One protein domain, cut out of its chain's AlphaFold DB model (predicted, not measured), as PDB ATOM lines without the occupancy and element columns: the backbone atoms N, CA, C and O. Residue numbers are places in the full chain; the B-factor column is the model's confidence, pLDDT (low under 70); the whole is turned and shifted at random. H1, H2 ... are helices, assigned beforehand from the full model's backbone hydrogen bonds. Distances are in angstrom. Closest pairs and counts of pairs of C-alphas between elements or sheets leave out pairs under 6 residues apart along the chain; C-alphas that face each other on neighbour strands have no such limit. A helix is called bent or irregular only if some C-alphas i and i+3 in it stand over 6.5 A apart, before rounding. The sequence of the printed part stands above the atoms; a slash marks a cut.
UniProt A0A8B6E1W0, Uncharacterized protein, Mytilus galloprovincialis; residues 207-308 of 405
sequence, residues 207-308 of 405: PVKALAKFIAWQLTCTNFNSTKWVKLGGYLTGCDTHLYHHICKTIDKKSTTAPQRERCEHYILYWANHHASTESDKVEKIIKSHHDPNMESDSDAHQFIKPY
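AT A GLANCE: This is residues 207 to 308 of the 405 residues of an uncharacterized protein of Mytilus galloprovincialis (UniProt A0A8B6E1W0). Picture a bundle of four helices, H1, H2, H4 and H5, grouped lengthwise with tilts between them. H3 crosses H4 on one side of the bundle, and H6 packs on H1 on the opposite side, bringing the last printed residue back beside the first. The 102 printed residues include six named helices, H1 to H6 in order, and no named strand; the class is all helix. The whole is compact and rounded, with a radius of gyration of the C-alphas of 12.8 A and spans of 34 by 34 by 23 A.

IN THESE COORDINATES: Find C-alpha 207 at (25.199, 42.979, -13.846); from there H1 runs through residues 207 to 221, 20.9 A long. Next come H2, residues 226 to 236, 15.8 A, and H3, residues 241 to 254, 20.1 A. Look for C-alpha 260 at (25.922, 58.824, 0.495), where H4 begins; it runs to residue 274, 21.5 A. H5 takes residues 279 to 290, 16.7 A. H6, residues 300 to 308, is 13.8 A long and ends at C-alpha 308, (21.932, 42.883, -17.973). H6 is irregular, but only just: C-alphas 304 and 307 are 6.8 A apart.

HOW THE PARTS SIT: Begin with H1, which touches H4 at a shallow tilt of 31 degrees, opposite ways; their closest C-alphas, of Ala 216 and Glu 265, are 5.4 A apart. H1 touches H5 the same way at 15 degrees, a shallow tilt, closest at the C-alphas of Val 208 and Val 283, 5.9 A. H2 touches H4 the same way, a shallow tilt of 6 degrees, closest at C-alphas 229 and 264, 7.2 A. With its residues 285 to 290 alone, H5 touches H2 at a steep tilt of 40 degrees; the closest C-alphas, of Tyr 235 and Ser 289, are 5.3 A apart. With residues 247 to 252 alone, H3 touches H4 at a steep tilt of 62 degrees, closest at C-alphas 251 and 263, 6.7 A. H6 touches H1, opposite ways at 34 degrees, only just short of steep; the C-alphas of Pro 207 and Tyr 308 are closest, 5.3 A. H3 and H6 are apart. Every O i to N i+4 pair is within hydrogen-bond range in H1 to H5; in H6 2 of 5 are, beside 4 of 6 O i to N i+3 pairs.

THE WHOLE: The two C-alphas farthest apart, of His 242 and Pro 307, are 35.3 A apart. The printed part has no cut. The link from H5 to H6 is short; the other four are tight. The mean pLDDT of the printed part is 79.2; look for values under 70 at residues 222 to 227, 256, 275 to 276 and 292 to 299.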
ATOM      1  N   PRO A 207      26.338  43.228 -14.723       91.00
ATOM      2  CA  PRO A 207      25.199  42.979 -13.846       91.00
ATOM      3  C   PRO A 207      25.456  43.414 -12.402       91.00
ATOM      4  O   PRO A 207      24.652  44.138 -11.818       91.00
ATOM      5  N   VAL A 208      26.605  43.060 -11.828       91.12
ATOM      6  CA  VAL A 208      26.921  43.435 -10.442       91.12
ATOM      7  C   VAL A 208      27.009  44.958 -10.300       91.12
ATOM      8  O   VAL A 208      26.468  45.519  -9.346       91.12
ATOM      9  N   LYS A 209      27.624  45.639 -11.275       91.31
ATOM     10  CA  LYS A 209      27.707  47.109 -11.313       91.31
ATOM     11  C   LYS A 209      26.332  47.768 -11.403       91.31
ATOM     12  O   LYS A 209      26.032  48.666 -10.617       91.31
ATOM     13  N   ALA A 210      25.496  47.315 -12.334       92.31
ATOM     14  CA  ALA A 210      24.149  47.839 -12.525       92.31
ATOM     15  C   ALA A 210      23.293  47.635 -11.268       92.31
ATOM     16  O   ALA A 210      22.636  48.568 -10.809       92.31
ATOM     17  N   LEU A 211      23.351  46.440 -10.671       92.94
ATOM     18  CA  LEU A 211      22.607  46.104  -9.462       92.94
ATOM     19  C   LEU A 211      23.037  46.954  -8.262       92.94
ATOM     20  O   LEU A 211      22.185  47.485  -7.553       92.94
ATOM     21  N   ALA A 212      24.346  47.124  -8.054       92.38
ATOM     22  CA  ALA A 212      24.875  47.964  -6.981       92.38
ATOM     23  C   ALA A 212      24.390  49.415  -7.112       92.38
ATOM     24  O   ALA A 212      23.897  49.991  -6.141       92.38
ATOM     25  N   LYS A 213      24.463  49.983  -8.324       92.31
ATOM     26  CA  LYS A 213      23.962  51.334  -8.619       92.31
ATOM     27  C   LYS A 213      22.462  51.467  -8.371       92.31
ATOM     28  O   LYS A 213      22.028  52.475  -7.811       92.31
ATOM     29  N   PHE A 214      21.683  50.471  -8.784       91.69
ATOM     30  CA  PHE A 214      20.231  50.461  -8.636       91.69
ATOM     31  C   PHE A 214      19.795  50.392  -7.174       91.69
ATOM     32  O   PHE A 214      19.026  51.244  -6.734       91.69
ATOM     33  N   ILE A 215      20.357  49.466  -6.394       89.62
ATOM     34  CA  ILE A 215      20.066  49.350  -4.959       89.62
ATOM     35  C   ILE A 215      20.502  50.620  -4.224       89.62
ATOM     36  O   ILE A 215      19.750  51.163  -3.413       89.62
ATOM     37  N   ALA A 216      21.690  51.149  -4.537       88.44
ATOM     38  CA  ALA A 216      22.162  52.395  -3.944       88.44
ATOM     39  C   ALA A 216      21.225  53.571  -4.253       88.44
ATOM     40  O   ALA A 216      20.934  54.379  -3.368       88.44
ATOM     41  N   TRP A 217      20.719  53.657  -5.484       88.38
ATOM     42  CA  TRP A 217      19.727  54.652  -5.880       88.38
ATOM     43  C   TRP A 217      18.394  54.472  -5.134       88.38
ATOM     44  O   TRP A 217      17.939  55.414  -4.487       88.38
ATOM     45  N   GLN A 218      17.807  53.272  -5.124       86.19
ATOM     46  CA  GLN A 218      16.529  53.013  -4.445       86.19
ATOM     47  C   GLN A 218      16.589  53.346  -2.949       86.19
ATOM     48  O   GLN A 218      15.724  54.053  -2.425       86.19
ATOM     49  N   LEU A 219      17.647  52.900  -2.264       81.06
ATOM     50  CA  LEU A 219      17.828  53.125  -0.829       81.06
ATOM     51  C   LEU A 219      18.031  54.600  -0.468       81.06
ATOM     52  O   LEU A 219      17.770  54.985   0.673       81.06
ATOM     53  N   THR A 220      18.501  55.417  -1.415       76.31
ATOM     54  CA  THR A 220      18.769  56.841  -1.180       76.31
ATOM     55  C   THR A 220      17.656  57.771  -1.648       76.31
ATOM     56  O   THR A 220      17.496  58.839  -1.061       76.31
ATOM     57  N   CYS A 221      16.841  57.363  -2.624       71.38
ATOM     58  CA  CYS A 221      15.730  58.166  -3.136       71.38
ATOM     59  C   CYS A 221      14.433  58.051  -2.318       71.38
ATOM     60  O   CYS A 221      13.674  59.017  -2.259       71.38
ATOM     61  N   THR A 222      14.165  56.927  -1.645       57.53
ATOM     62  CA  THR A 222      12.993  56.807  -0.757       57.53
ATOM     63  C   THR A 222      13.357  57.297   0.647       57.53
ATOM     64  O   THR A 222      13.962  56.524   1.385       57.53
ATOM     65  N   ASN A 223      13.046  58.556   1.000       55.19
ATOM     66  CA  ASN A 223      13.211  59.159   2.341       55.19
ATOM     67  C   ASN A 223      14.330  58.520   3.170       55.19
ATOM     68  O   ASN A 223      14.080  57.620   3.979       55.19
ATOM     69  N   PHE A 224      15.558  58.965   2.898       52.28
ATOM     70  CA  PHE A 224      16.787  58.372   3.402       52.28
ATOM     71  C   PHE A 224      16.673  57.978   4.877       52.28
ATOM     72  O   PHE A 224      16.643  58.817   5.776       52.28
ATOM     73  N   ASN A 225      16.624  56.673   5.113       57.91
ATOM     74  CA  ASN A 225      16.687  56.114   6.443       57.91
ATOM     75  C   ASN A 225      18.043  55.419   6.560       57.91
ATOM     76  O   ASN A 225      18.243  54.342   5.995       57.91
ATOM     77  N   SER A 226      18.980  56.045   7.282       63.44
ATOM     78  CA  SER A 226      20.323  55.510   7.549       63.44
ATOM     79  C   SER A 226      20.282  54.072   8.075       63.44
ATOM     80  O   SER A 226      21.200  53.293   7.827       63.44
ATOM     81  N   THR A 227      19.179  53.680   8.716       69.69
ATOM     82  CA  THR A 227      18.940  52.317   9.183       69.69
ATOM     83  C   THR A 227      18.832  51.304   8.036       69.69
ATOM     84  O   THR A 227      19.273  50.174   8.208       69.69
ATOM     85  N   LYS A 228      18.309  51.666   6.853       74.50
ATOM     86  CA  LYS A 228      18.213  50.750   5.697       74.50
ATOM     87  C   LYS A 228      19.589  50.414   5.112       74.50
ATOM     88  O   LYS A 228      19.865  49.255   4.828       74.50
ATOM     89  N   TRP A 229      20.458  51.418   4.995       76.19
ATOM     90  CA  TRP A 229      21.850  51.251   4.562       76.19
ATOM     91  C   TRP A 229      22.637  50.340   5.518       76.19
ATOM     92  O   TRP A 229      23.256  49.365   5.097       76.19
ATOM     93  N   VAL A 230      22.558  50.630   6.821       77.25
ATOM     94  CA  VAL A 230      23.241  49.844   7.860       77.25
ATOM     95  C   VAL A 230      22.742  48.395   7.868       77.25
ATOM     96  O   VAL A 230      23.549  47.478   7.991       77.25
ATOM     97  N   LYS A 231      21.432  48.178   7.682       80.81
ATOM     98  CA  LYS A 231      20.848  46.836   7.555       80.81
ATOM     99  C   LYS A 231      21.404  46.077   6.351       80.81
ATOM    100  O   LYS A 231      21.852  44.953   6.534       80.81
ATOM    101  N   LEU A 232      21.433  46.689   5.162       83.56
ATOM    102  CA  LEU A 232      22.006  46.059   3.964       83.56
ATOM    103  C   LEU A 232      23.461  45.642   4.202       83.56
ATOM    104  O   LEU A 232      23.824  44.500   3.932       83.56
ATOM    105  N   GLY A 233      24.286  46.552   4.730       81.50
ATOM    106  CA  GLY A 233      25.686  46.245   5.019       81.50
ATOM    107  C   GLY A 233      25.834  45.115   6.038       81.50
ATOM    108  O   GLY A 233      26.639  44.214   5.828       81.50
ATOM    109  N   GLY A 234      25.006  45.110   7.088       81.62
ATOM    110  CA  GLY A 234      24.940  44.005   8.043       81.62
ATOM    111  C   GLY A 234      24.584  42.675   7.378       81.62
ATOM    112  O   GLY A 234      25.267  41.684   7.603       81.62
ATOM    113  N   TYR A 235      23.572  42.634   6.510       83.56
ATOM    114  CA  TYR A 235      23.193  41.397   5.821       83.56
ATOM    115  C   TYR A 235      24.264  40.904   4.842       83.56
ATOM    116  O   TYR A 235      24.517  39.701   4.785       83.56
ATOM    117  N   LEU A 236      24.927  41.807   4.114       84.19
ATOM    118  CA  LEU A 236      26.026  41.447   3.212       84.19
ATOM    119  C   LEU A 236      27.198  40.815   3.976       84.19
ATOM    120  O   LEU A 236      27.801  39.851   3.501       84.19
ATOM    121  N   THR A 237      27.509  41.302   5.180       82.06
ATOM    122  CA  THR A 237      28.590  40.750   6.014       82.06
ATOM    123  C   THR A 237      28.143  39.618   6.938       82.06
ATOM    124  O   THR A 237      28.921  39.195   7.788       82.06
ATOM    125  N   GLY A 238      26.909  39.112   6.813       80.69
ATOM    126  CA  GLY A 238      26.395  38.068   7.707       80.69
ATOM    127  C   GLY A 238      26.340  38.508   9.175       80.69
ATOM    128  O   GLY A 238      26.563  37.707  10.076       80.69
ATOM    129  N   CYS A 239      26.083  39.794   9.405       78.50
ATOM    130  CA  CYS A 239      26.106  40.480  10.693       78.50
ATOM    131  C   CYS A 239      27.488  40.537  11.371       78.50
ATOM    132  O   CYS A 239      27.567  40.890  12.550       78.50
ATOM    133  N   ASP A 240      28.583  40.263  10.647       81.69
ATOM    134  CA  ASP A 240      29.940  40.515  11.137       81.69
ATOM    135  C   ASP A 240      30.183  42.029  11.227       81.69
ATOM    136  O   ASP A 240      30.347  42.739  10.224       81.69
ATOM    137  N   THR A 241      30.187  42.529  12.462       81.31
ATOM    138  CA  THR A 241      30.391  43.942  12.769       81.31
ATOM    139  C   THR A 241      31.825  44.387  12.505       81.31
ATOM    140  O   THR A 241      32.019  45.531  12.094       81.31
ATOM    141  N   HIS A 242      32.833  43.530  12.678       80.25
ATOM    142  CA  HIS A 242      34.222  43.884  12.391       80.25
ATOM    143  C   HIS A 242      34.436  44.075  10.892       80.25
ATOM    144  O   HIS A 242      35.002  45.093  10.480       80.25
ATOM    145  N   LEU A 243      33.921  43.150  10.080       81.06
ATOM    146  CA  LEU A 243      33.982  43.244   8.626       81.06
ATOM    147  C   LEU A 243      33.213  44.468   8.110       81.06
ATOM    148  O   LEU A 243      33.750  45.241   7.316       81.06
ATOM    149  N   TYR A 244      32.002  44.708   8.620       82.69
ATOM    150  CA  TYR A 244      31.209  45.886   8.262       82.69
ATOM    151  C   TYR A 244      31.983  47.195   8.497       82.69
ATOM    152  O   TYR A 244      32.137  48.003   7.577       82.69
ATOM    153  N   HIS A 245      32.538  47.386   9.701       83.06
ATOM    154  CA  HIS A 245      33.296  48.596  10.032       83.06
ATOM    155  C   HIS A 245      34.597  48.708   9.228       83.06
ATOM    156  O   HIS A 245      34.997  49.819   8.871       83.06
ATOM    157  N   HIS A 246      35.254  47.585   8.919       83.00
ATOM    158  CA  HIS A 246      36.447  47.570   8.076       83.00
ATOM    159  C   HIS A 246      36.152  48.093   6.663       83.00
ATOM    160  O   HIS A 246      36.870  48.966   6.163       83.00
ATOM    161  N   ILE A 247      35.069  47.612   6.044       81.94
ATOM    162  CA  ILE A 247      34.646  48.049   4.710       81.94
ATOM    163  C   ILE A 247      34.271  49.538   4.739       81.94
ATOM    164  O   ILE A 247      34.801  50.315   3.943       81.94
ATOM    165  N   CYS A 248      33.441  49.969   5.699       83.25
ATOM    166  CA  CYS A 248      33.062  51.379   5.843       83.25
ATOM    167  C   CYS A 248      34.284  52.290   6.005       83.25
ATOM    168  O   CYS A 248      34.406  53.277   5.292       83.25
ATOM    169  N   LYS A 249      35.239  51.936   6.873       83.56
ATOM    170  CA  LYS A 249      36.461  52.730   7.081       83.56
ATOM    171  C   LYS A 249      37.307  52.838   5.810       83.56
ATOM    172  O   LYS A 249      37.919  53.878   5.563       83.56
ATOM    173  N   THR A 250      37.365  51.769   5.020       81.06
ATOM    174  CA  THR A 250      38.089  51.746   3.743       81.06
ATOM    175  C   THR A 250      37.448  52.681   2.722       81.06
ATOM    176  O   THR A 250      38.157  53.433   2.056       81.06
ATOM    177  N   ILE A 251      36.120  52.679   2.636       80.31
ATOM    178  CA  ILE A 251      35.363  53.560   1.738       80.31
ATOM    179  C   ILE A 251      35.455  55.004   2.204       80.31
ATOM    180  O   ILE A 251      35.738  55.883   1.402       80.31
ATOM    181  N   ASP A 252      35.319  55.251   3.502       80.12
ATOM    182  CA  ASP A 252      35.362  56.597   4.067       80.12
ATOM    183  C   ASP A 252      36.720  57.256   3.854       80.12
ATOM    184  O   ASP A 252      36.777  58.443   3.563       80.12
ATOM    185  N   LYS A 253      37.818  56.489   3.901       78.06
ATOM    186  CA  LYS A 253      39.147  56.989   3.519       78.06
ATOM    187  C   LYS A 253      39.249  57.384   2.044       78.06
ATOM    188  O   LYS A 253      40.020  58.282   1.725       78.06
ATOM    189  N   LYS A 254      38.539  56.686   1.155       70.00
ATOM    190  CA  LYS A 254      38.605  56.881  -0.305       70.00
ATOM    191  C   LYS A 254      37.553  57.855  -0.837       70.00
ATOM    192  O   LYS A 254      37.674  58.327  -1.960       70.00
ATOM    193  N   SER A 255      36.516  58.134  -0.055       70.88
ATOM    194  CA  SER A 255      35.297  58.810  -0.503       70.88
ATOM    195  C   SER A 255      34.765  59.757   0.581       70.88
ATOM    196  O   SER A 255      33.564  59.804   0.840       70.88
ATOM    197  N   THR A 256      35.661  60.507   1.234       65.50
ATOM    198  CA  THR A 256      35.341  61.426   2.347       65.50
ATOM    199  C   THR A 256      34.300  62.484   1.982       65.50
ATOM    200  O   THR A 256      33.506  62.875   2.834       65.50
ATOM    201  N   THR A 257      34.289  62.938   0.730       72.69
ATOM    202  CA  THR A 257      33.371  63.967   0.211       72.69
ATOM    203  C   THR A 257      32.258  63.403  -0.671       72.69
ATOM    204  O   THR A 257      31.431  64.169  -1.163       72.69
ATOM    205  N   ALA A 258      32.226  62.085  -0.889       74.50
ATOM    206  CA  ALA A 258      31.278  61.483  -1.813       74.50
ATOM    207  C   ALA A 258      29.850  61.494  -1.234       74.50
ATOM    208  O   ALA A 258      29.663  61.213  -0.039       74.50
ATOM    209  N   PRO A 259      28.827  61.754  -2.067       81.00
ATOM    210  CA  PRO A 259      27.433  61.556  -1.709       81.00
ATOM    211  C   PRO A 259      27.182  60.170  -1.109       81.00
ATOM    212  O   PRO A 259      27.804  59.170  -1.470       81.00
ATOM    213  N   GLN A 260      26.205  60.077  -0.209       79.88
ATOM    214  CA  GLN A 260      25.922  58.824   0.495       79.88
ATOM    215  C   GLN A 260      25.501  57.680  -0.442       79.88
ATOM    216  O   GLN A 260      25.774  56.515  -0.154       79.88
ATOM    217  N   ARG A 261      24.901  58.017  -1.589       84.44
ATOM    218  CA  ARG A 261      24.606  57.076  -2.676       84.44
ATOM    219  C   ARG A 261      25.870  56.422  -3.229       84.44
ATOM    220  O   ARG A 261      25.917  55.201  -3.317       84.44
ATOM    221  N   GLU A 262      26.895  57.208  -3.533       84.88
ATOM    222  CA  GLU A 262      28.172  56.693  -4.040       84.88
ATOM    223  C   GLU A 262      28.892  55.851  -2.984       84.88
ATOM    224  O   GLU A 262      29.448  54.804  -3.296       84.88
ATOM    225  N   ARG A 263      28.817  56.242  -1.705       84.00
ATOM    226  CA  ARG A 263      29.367  55.434  -0.600       84.00
ATOM    227  C   ARG A 263      28.674  54.073  -0.478       84.00
ATOM    228  O   ARG A 263      29.350  53.069  -0.264       84.00
ATOM    229  N   CYS A 264      27.349  54.037  -0.631       85.62
ATOM    230  CA  CYS A 264      26.559  52.803  -0.664       85.62
ATOM    231  C   CYS A 264      26.955  51.920  -1.857       85.62
ATOM    232  O   CYS A 264      27.272  50.744  -1.681       85.62
ATOM    233  N   GLU A 265      27.021  52.505  -3.056       88.19
ATOM    234  CA  GLU A 265      27.478  51.819  -4.267       88.19
ATOM    235  C   GLU A 265      28.874  51.210  -4.063       88.19
ATOM    236  O   GLU A 265      29.063  50.006  -4.237       88.19
ATOM    237  N   HIS A 266      29.841  52.013  -3.615       87.06
ATOM    238  CA  HIS A 266      31.217  51.579  -3.372       87.06
ATOM    239  C   HIS A 266      31.316  50.448  -2.358       87.06
ATOM    240  O   HIS A 266      32.182  49.586  -2.484       87.06
ATOM    241  N   TYR A 267      30.428  50.412  -1.372       87.88
ATOM    242  CA  TYR A 267      30.393  49.315  -0.421       87.88
ATOM    243  C   TYR A 267      29.939  48.013  -1.050       87.88
ATOM    244  O   TYR A 267      30.609  46.999  -0.865       87.88
ATOM    245  N   ILE A 268      28.832  48.032  -1.794       89.25
ATOM    246  CA  ILE A 268      28.316  46.830  -2.454       89.25
ATOM    247  C   ILE A 268      29.383  46.285  -3.410       89.25
ATOM    248  O   ILE A 268      29.662  45.085  -3.409       89.25
ATOM    249  N   LEU A 269      30.042  47.172  -4.162       89.25
ATOM    250  CA  LEU A 269      31.112  46.806  -5.088       89.25
ATOM    251  C   LEU A 269      32.355  46.274  -4.359       89.25
ATOM    252  O   LEU A 269      32.897  45.238  -4.741       89.25
ATOM    253  N   TYR A 270      32.792  46.922  -3.277       86.38
ATOM    254  CA  TYR A 270      33.917  46.433  -2.479       86.38
ATOM    255  C   TYR A 270      33.632  45.040  -1.912       86.38
ATOM    256  O   TYR A 270      34.469  44.140  -2.025       86.38
ATOM    257  N   TRP A 271      32.446  44.849  -1.334       87.88
ATOM    258  CA  TRP A 271      32.022  43.566  -0.794       87.88
ATOM    259  C   TRP A 271      32.013  42.488  -1.884       87.88
ATOM    260  O   TRP A 271      32.672  41.457  -1.724       87.88
ATOM    261  N   ALA A 272      31.361  42.760  -3.019       87.62
ATOM    262  CA  ALA A 272      31.212  41.810  -4.117       87.62
ATOM    263  C   ALA A 272      32.557  41.390  -4.718       87.62
ATOM    264  O   ALA A 272      32.701  40.262  -5.185       87.62
ATOM    265  N   ASN A 273      33.555  42.274  -4.695       82.94
ATOM    266  CA  ASN A 273      34.880  41.972  -5.217       82.94
ATOM    267  C   ASN A 273      35.675  40.982  -4.347       82.94
ATOM    268  O   ASN A 273      36.521  40.270  -4.871       82.94
ATOM    269  N   HIS A 274      35.405  40.924  -3.039       76.12
ATOM    270  CA  HIS A 274      36.243  40.182  -2.086       76.12
ATOM    271  C   HIS A 274      35.542  38.984  -1.420       76.12
ATOM    272  O   HIS A 274      36.211  38.191  -0.767       76.12
ATOM    273  N   HIS A 275      34.215  38.834  -1.557       68.69
ATOM    274  CA  HIS A 275      33.434  37.907  -0.713       68.69
ATOM    275  C   HIS A 275      32.509  36.939  -1.480       68.69
ATOM    276  O   HIS A 275      31.667  36.260  -0.879       68.69
ATOM    277  N   ALA A 276      32.660  36.832  -2.802       65.06
ATOM    278  CA  ALA A 276      31.975  35.819  -3.606       65.06
ATOM    279  C   ALA A 276      32.819  35.394  -4.817       65.06
ATOM    280  O   ALA A 276      33.446  36.226  -5.474       65.06
ATOM    281  N   SER A 277      32.826  34.087  -5.090       71.06
ATOM    282  CA  SER A 277      33.678  33.442  -6.094       71.06
ATOM    283  C   SER A 277      33.128  33.542  -7.514       71.06
ATOM    284  O   SER A 277      33.915  33.650  -8.449       71.06
ATOM    285  N   THR A 278      31.803  33.543  -7.693       79.38
ATOM    286  CA  THR A 278      31.167  33.643  -9.016       79.38
ATOM    287  C   THR A 278      30.281  34.881  -9.137       79.38
ATOM    288  O   THR A 278      29.798  35.425  -8.143       79.38
ATOM    289  N   GLU A 279      30.060  35.341 -10.369       75.81
ATOM    290  CA  GLU A 279      29.166  36.463 -10.675       75.81
ATOM    291  C   GLU A 279      27.720  36.182 -10.242       75.81
ATOM    292  O   GLU A 279      27.083  37.021  -9.605       75.81
ATOM    293  N   SER A 280      27.221  34.976 -10.529       79.88
ATOM    294  CA  SER A 280      25.869  34.558 -10.148       79.88
ATOM    295  C   SER A 280      25.682  34.607  -8.631       79.88
ATOM    296  O   SER A 280      24.680  35.140  -8.155       79.88
ATOM    297  N   ASP A 281      26.678  34.138  -7.872       82.75
ATOM    298  CA  ASP A 281      26.636  34.184  -6.408       82.75
ATOM    299  C   ASP A 281      26.661  35.624  -5.884       82.75
ATOM    300  O   ASP A 281      25.987  35.931  -4.900       82.75
ATOM    301  N   LYS A 282      27.424  36.522  -6.531       87.19
ATOM    302  CA  LYS A 282      27.450  37.955  -6.188       87.19
ATOM    303  C   LYS A 282      26.061  38.561  -6.352       87.19
ATOM    304  O   LYS A 282      25.548  39.153  -5.407       87.19
ATOM    305  N   VAL A 283      25.453  38.392  -7.527       87.31
ATOM    306  CA  VAL A 283      24.122  38.930  -7.844       87.31
ATOM    307  C   VAL A 283      23.075  38.382  -6.877       87.31
ATOM    308  O   VAL A 283      22.353  39.158  -6.254       87.31
ATOM    309  N   GLU A 284      23.020  37.063  -6.692       86.19
ATOM    310  CA  GLU A 284      22.007  36.428  -5.847       86.19
ATOM    311  C   GLU A 284      22.127  36.851  -4.379       86.19
ATOM    312  O   GLU A 284      21.120  37.168  -3.745       86.19
ATOM    313  N   LYS A 285      23.349  36.911  -3.833       86.12
ATOM    314  CA  LYS A 285      23.566  37.376  -2.460       86.12
ATOM    315  C   LYS A 285      23.186  38.843  -2.288       86.12
ATOM    316  O   LYS A 285      22.522  39.160  -1.310       86.12
ATOM    317  N   ILE A 286      23.550  39.718  -3.230       89.00
ATOM    318  CA  ILE A 286      23.183  41.140  -3.163       89.00
ATOM    319  C   ILE A 286      21.660  41.296  -3.147       89.00
ATOM    320  O   ILE A 286      21.135  42.018  -2.301       89.00
ATOM    321  N   ILE A 287      20.949  40.590  -4.031       87.06
ATOM    322  CA  ILE A 287      19.485  40.659  -4.081       87.06
ATOM    323  C   ILE A 287      18.863  40.092  -2.797       87.06
ATOM    324  O   ILE A 287      17.976  40.711  -2.220       87.06
ATOM    325  N   LYS A 288      19.348  38.949  -2.295       83.31
ATOM    326  CA  LYS A 288      18.865  38.367  -1.031       83.31
ATOM    327  C   LYS A 288      19.103  39.280   0.172       83.31
ATOM    328  O   LYS A 288      18.242  39.368   1.035       83.31
ATOM    329  N   SER A 289      20.251  39.956   0.234       81.25
ATOM    330  CA  SER A 289      20.558  40.922   1.295       81.25
ATOM    331  C   SER A 289      19.721  42.200   1.194       81.25
ATOM    332  O   SER A 289      19.570  42.900   2.195       81.25
ATOM    333  N   HIS A 290      19.191  42.508   0.008       79.56
ATOM    334  CA  HIS A 290      18.239  43.596  -0.194       79.56
ATOM    335  C   HIS A 290      16.819  43.209   0.257       79.56
ATOM    336  O   HIS A 290      16.173  44.000   0.950       79.56
ATOM    337  N   HIS A 291      16.401  41.966  -0.031       70.88
ATOM    338  CA  HIS A 291      15.062  41.439   0.245       70.88
ATOM    339  C   HIS A 291      14.870  41.080   1.730       70.88
ATOM    340  O   HIS A 291      14.893  39.914   2.124       70.88
ATOM    341  N   ASP A 292      14.675  42.089   2.582       60.66
ATOM    342  CA  ASP A 292      14.178  41.901   3.954       60.66
ATOM    343  C   ASP A 292      12.661  41.603   3.903       60.66
ATOM    344  O   ASP A 292      11.914  42.406   3.343       60.66
ATOM    345  N   PRO A 293      12.154  40.507   4.500       52.34
ATOM    346  CA  PRO A 293      10.722  40.183   4.525       52.34
ATOM    347  C   PRO A 293       9.843  41.210   5.265       52.34
ATOM    348  O   PRO A 293       8.620  41.137   5.172       52.34
ATOM    349  N   ASN A 294      10.435  42.176   5.980       52.31
ATOM    350  CA  ASN A 294       9.731  43.317   6.578       52.31
ATOM    351  C   ASN A 294       9.792  44.599   5.720       52.31
ATOM    352  O   ASN A 294       9.303  45.645   6.152       52.31
ATOM    353  N   MET A 295      10.420  44.558   4.541       50.84
ATOM    354  CA  MET A 295      10.344  45.606   3.523       50.84
ATOM    355  C   MET A 295       9.340  45.186   2.447       50.84
ATOM    356  O   MET A 295       9.493  44.147   1.809       50.84
ATOM    357  N   GLU A 296       8.287  45.979   2.250       43.94
ATOM    358  CA  GLU A 296       7.305  45.735   1.191       43.94
ATOM    359  C   GLU A 296       7.979  45.737  -0.196       43.94
ATOM    360  O   GLU A 296       8.642  46.699  -0.575       43.94
ATOM    361  N   SER A 297       7.780  44.624  -0.918       47.91
ATOM    362  CA  SER A 297       8.092  44.333  -2.329       47.91
ATOM    363  C   SER A 297       9.544  44.502  -2.802       47.91
ATOM    364  O   SER A 297       9.947  45.582  -3.219       47.91
ATOM    365  N   ASP A 298      10.283  43.392  -2.913       55.16
ATOM    366  CA  ASP A 298      11.582  43.352  -3.614       55.16
ATOM    367  C   ASP A 298      11.533  42.474  -4.883       55.16
ATOM    368  O   ASP A 298      12.398  41.646  -5.188       55.16
ATOM    369  N   SER A 299      10.444  42.638  -5.641       65.38
ATOM    370  CA  SER A 299      10.319  42.086  -6.998       65.38
ATOM    371  C   SER A 299      11.228  42.830  -7.990       65.38
ATOM    372  O   SER A 299      11.624  42.285  -9.024       65.38
ATOM    373  N   ASP A 300      11.591  44.067  -7.654       80.19
ATOM    374  CA  ASP A 300      12.068  45.053  -8.616       80.19
ATOM    375  C   ASP A 300      13.558  44.902  -8.909       80.19
ATOM    376  O   ASP A 300      13.944  45.030 -10.064       80.19
ATOM    377  N   ALA A 301      14.393  44.527  -7.931       86.50
ATOM    378  CA  ALA A 301      15.813  44.249  -8.168       86.50
ATOM    379  C   ALA A 301      16.019  43.042  -9.102       86.50
ATOM    380  O   ALA A 301      16.827  43.092 -10.035       86.50
ATOM    381  N   HIS A 302      15.229  41.978  -8.915       87.00
ATOM    382  CA  HIS A 302      15.223  40.822  -9.813       87.00
ATOM    383  C   HIS A 302      14.752  41.191 -11.222       87.00
ATOM    384  O   HIS A 302      15.298  40.695 -12.205       87.00
ATOM    385  N   GLN A 303      13.723  42.030 -11.348       88.12
ATOM    386  CA  GLN A 303      13.237  42.471 -12.656       88.12
ATOM    387  C   GLN A 303      14.224  43.422 -13.340       88.12
ATOM    388  O   GLN A 303      14.497  43.259 -14.528       88.12
ATOM    389  N   PHE A 304      14.804  44.353 -12.585       90.88
ATOM    390  CA  PHE A 304      15.777  45.331 -13.055       90.88
ATOM    391  C   PHE A 304      17.047  44.682 -13.600       90.88
ATOM    392  O   PHE A 304      17.605  45.173 -14.576       90.88
ATOM    393  N   ILE A 305      17.515  43.588 -12.990       92.06
ATOM    394  CA  ILE A 305      18.786  42.984 -13.392       92.06
ATOM    395  C   ILE A 305      18.680  42.106 -14.644       92.06
ATOM    396  O   ILE A 305      19.666  41.945 -15.364       92.06
ATOM    397  N   LYS A 306      17.489  41.569 -14.952       90.88
ATOM    398  CA  LYS A 306      17.257  40.669 -16.102       90.88
ATOM    399  C   LYS A 306      17.828  41.197 -17.429       90.88
ATOM    400  O   LYS A 306      18.498  40.419 -18.109       90.88
ATOM    401  N   PRO A 307      17.639  42.478 -17.806       91.69
ATOM    402  CA  PRO A 307      18.213  43.052 -19.018       91.69
ATOM    403  C   PRO A 307      19.742  43.032 -19.090       91.69
ATOM    404  O   PRO A 307      20.267  43.172 -20.186       91.69
ATOM    405  N   TYR A 308      20.466  42.862 -17.984       91.62
ATOM    406  CA  TYR A 308      21.932  42.883 -17.973       91.62
ATOM    407  C   TYR A 308      22.559  41.484 -18.026       91.62
ATOM    408  O   TYR A 308      23.737  41.368 -18.358       91.62
TER     409      TYR A 308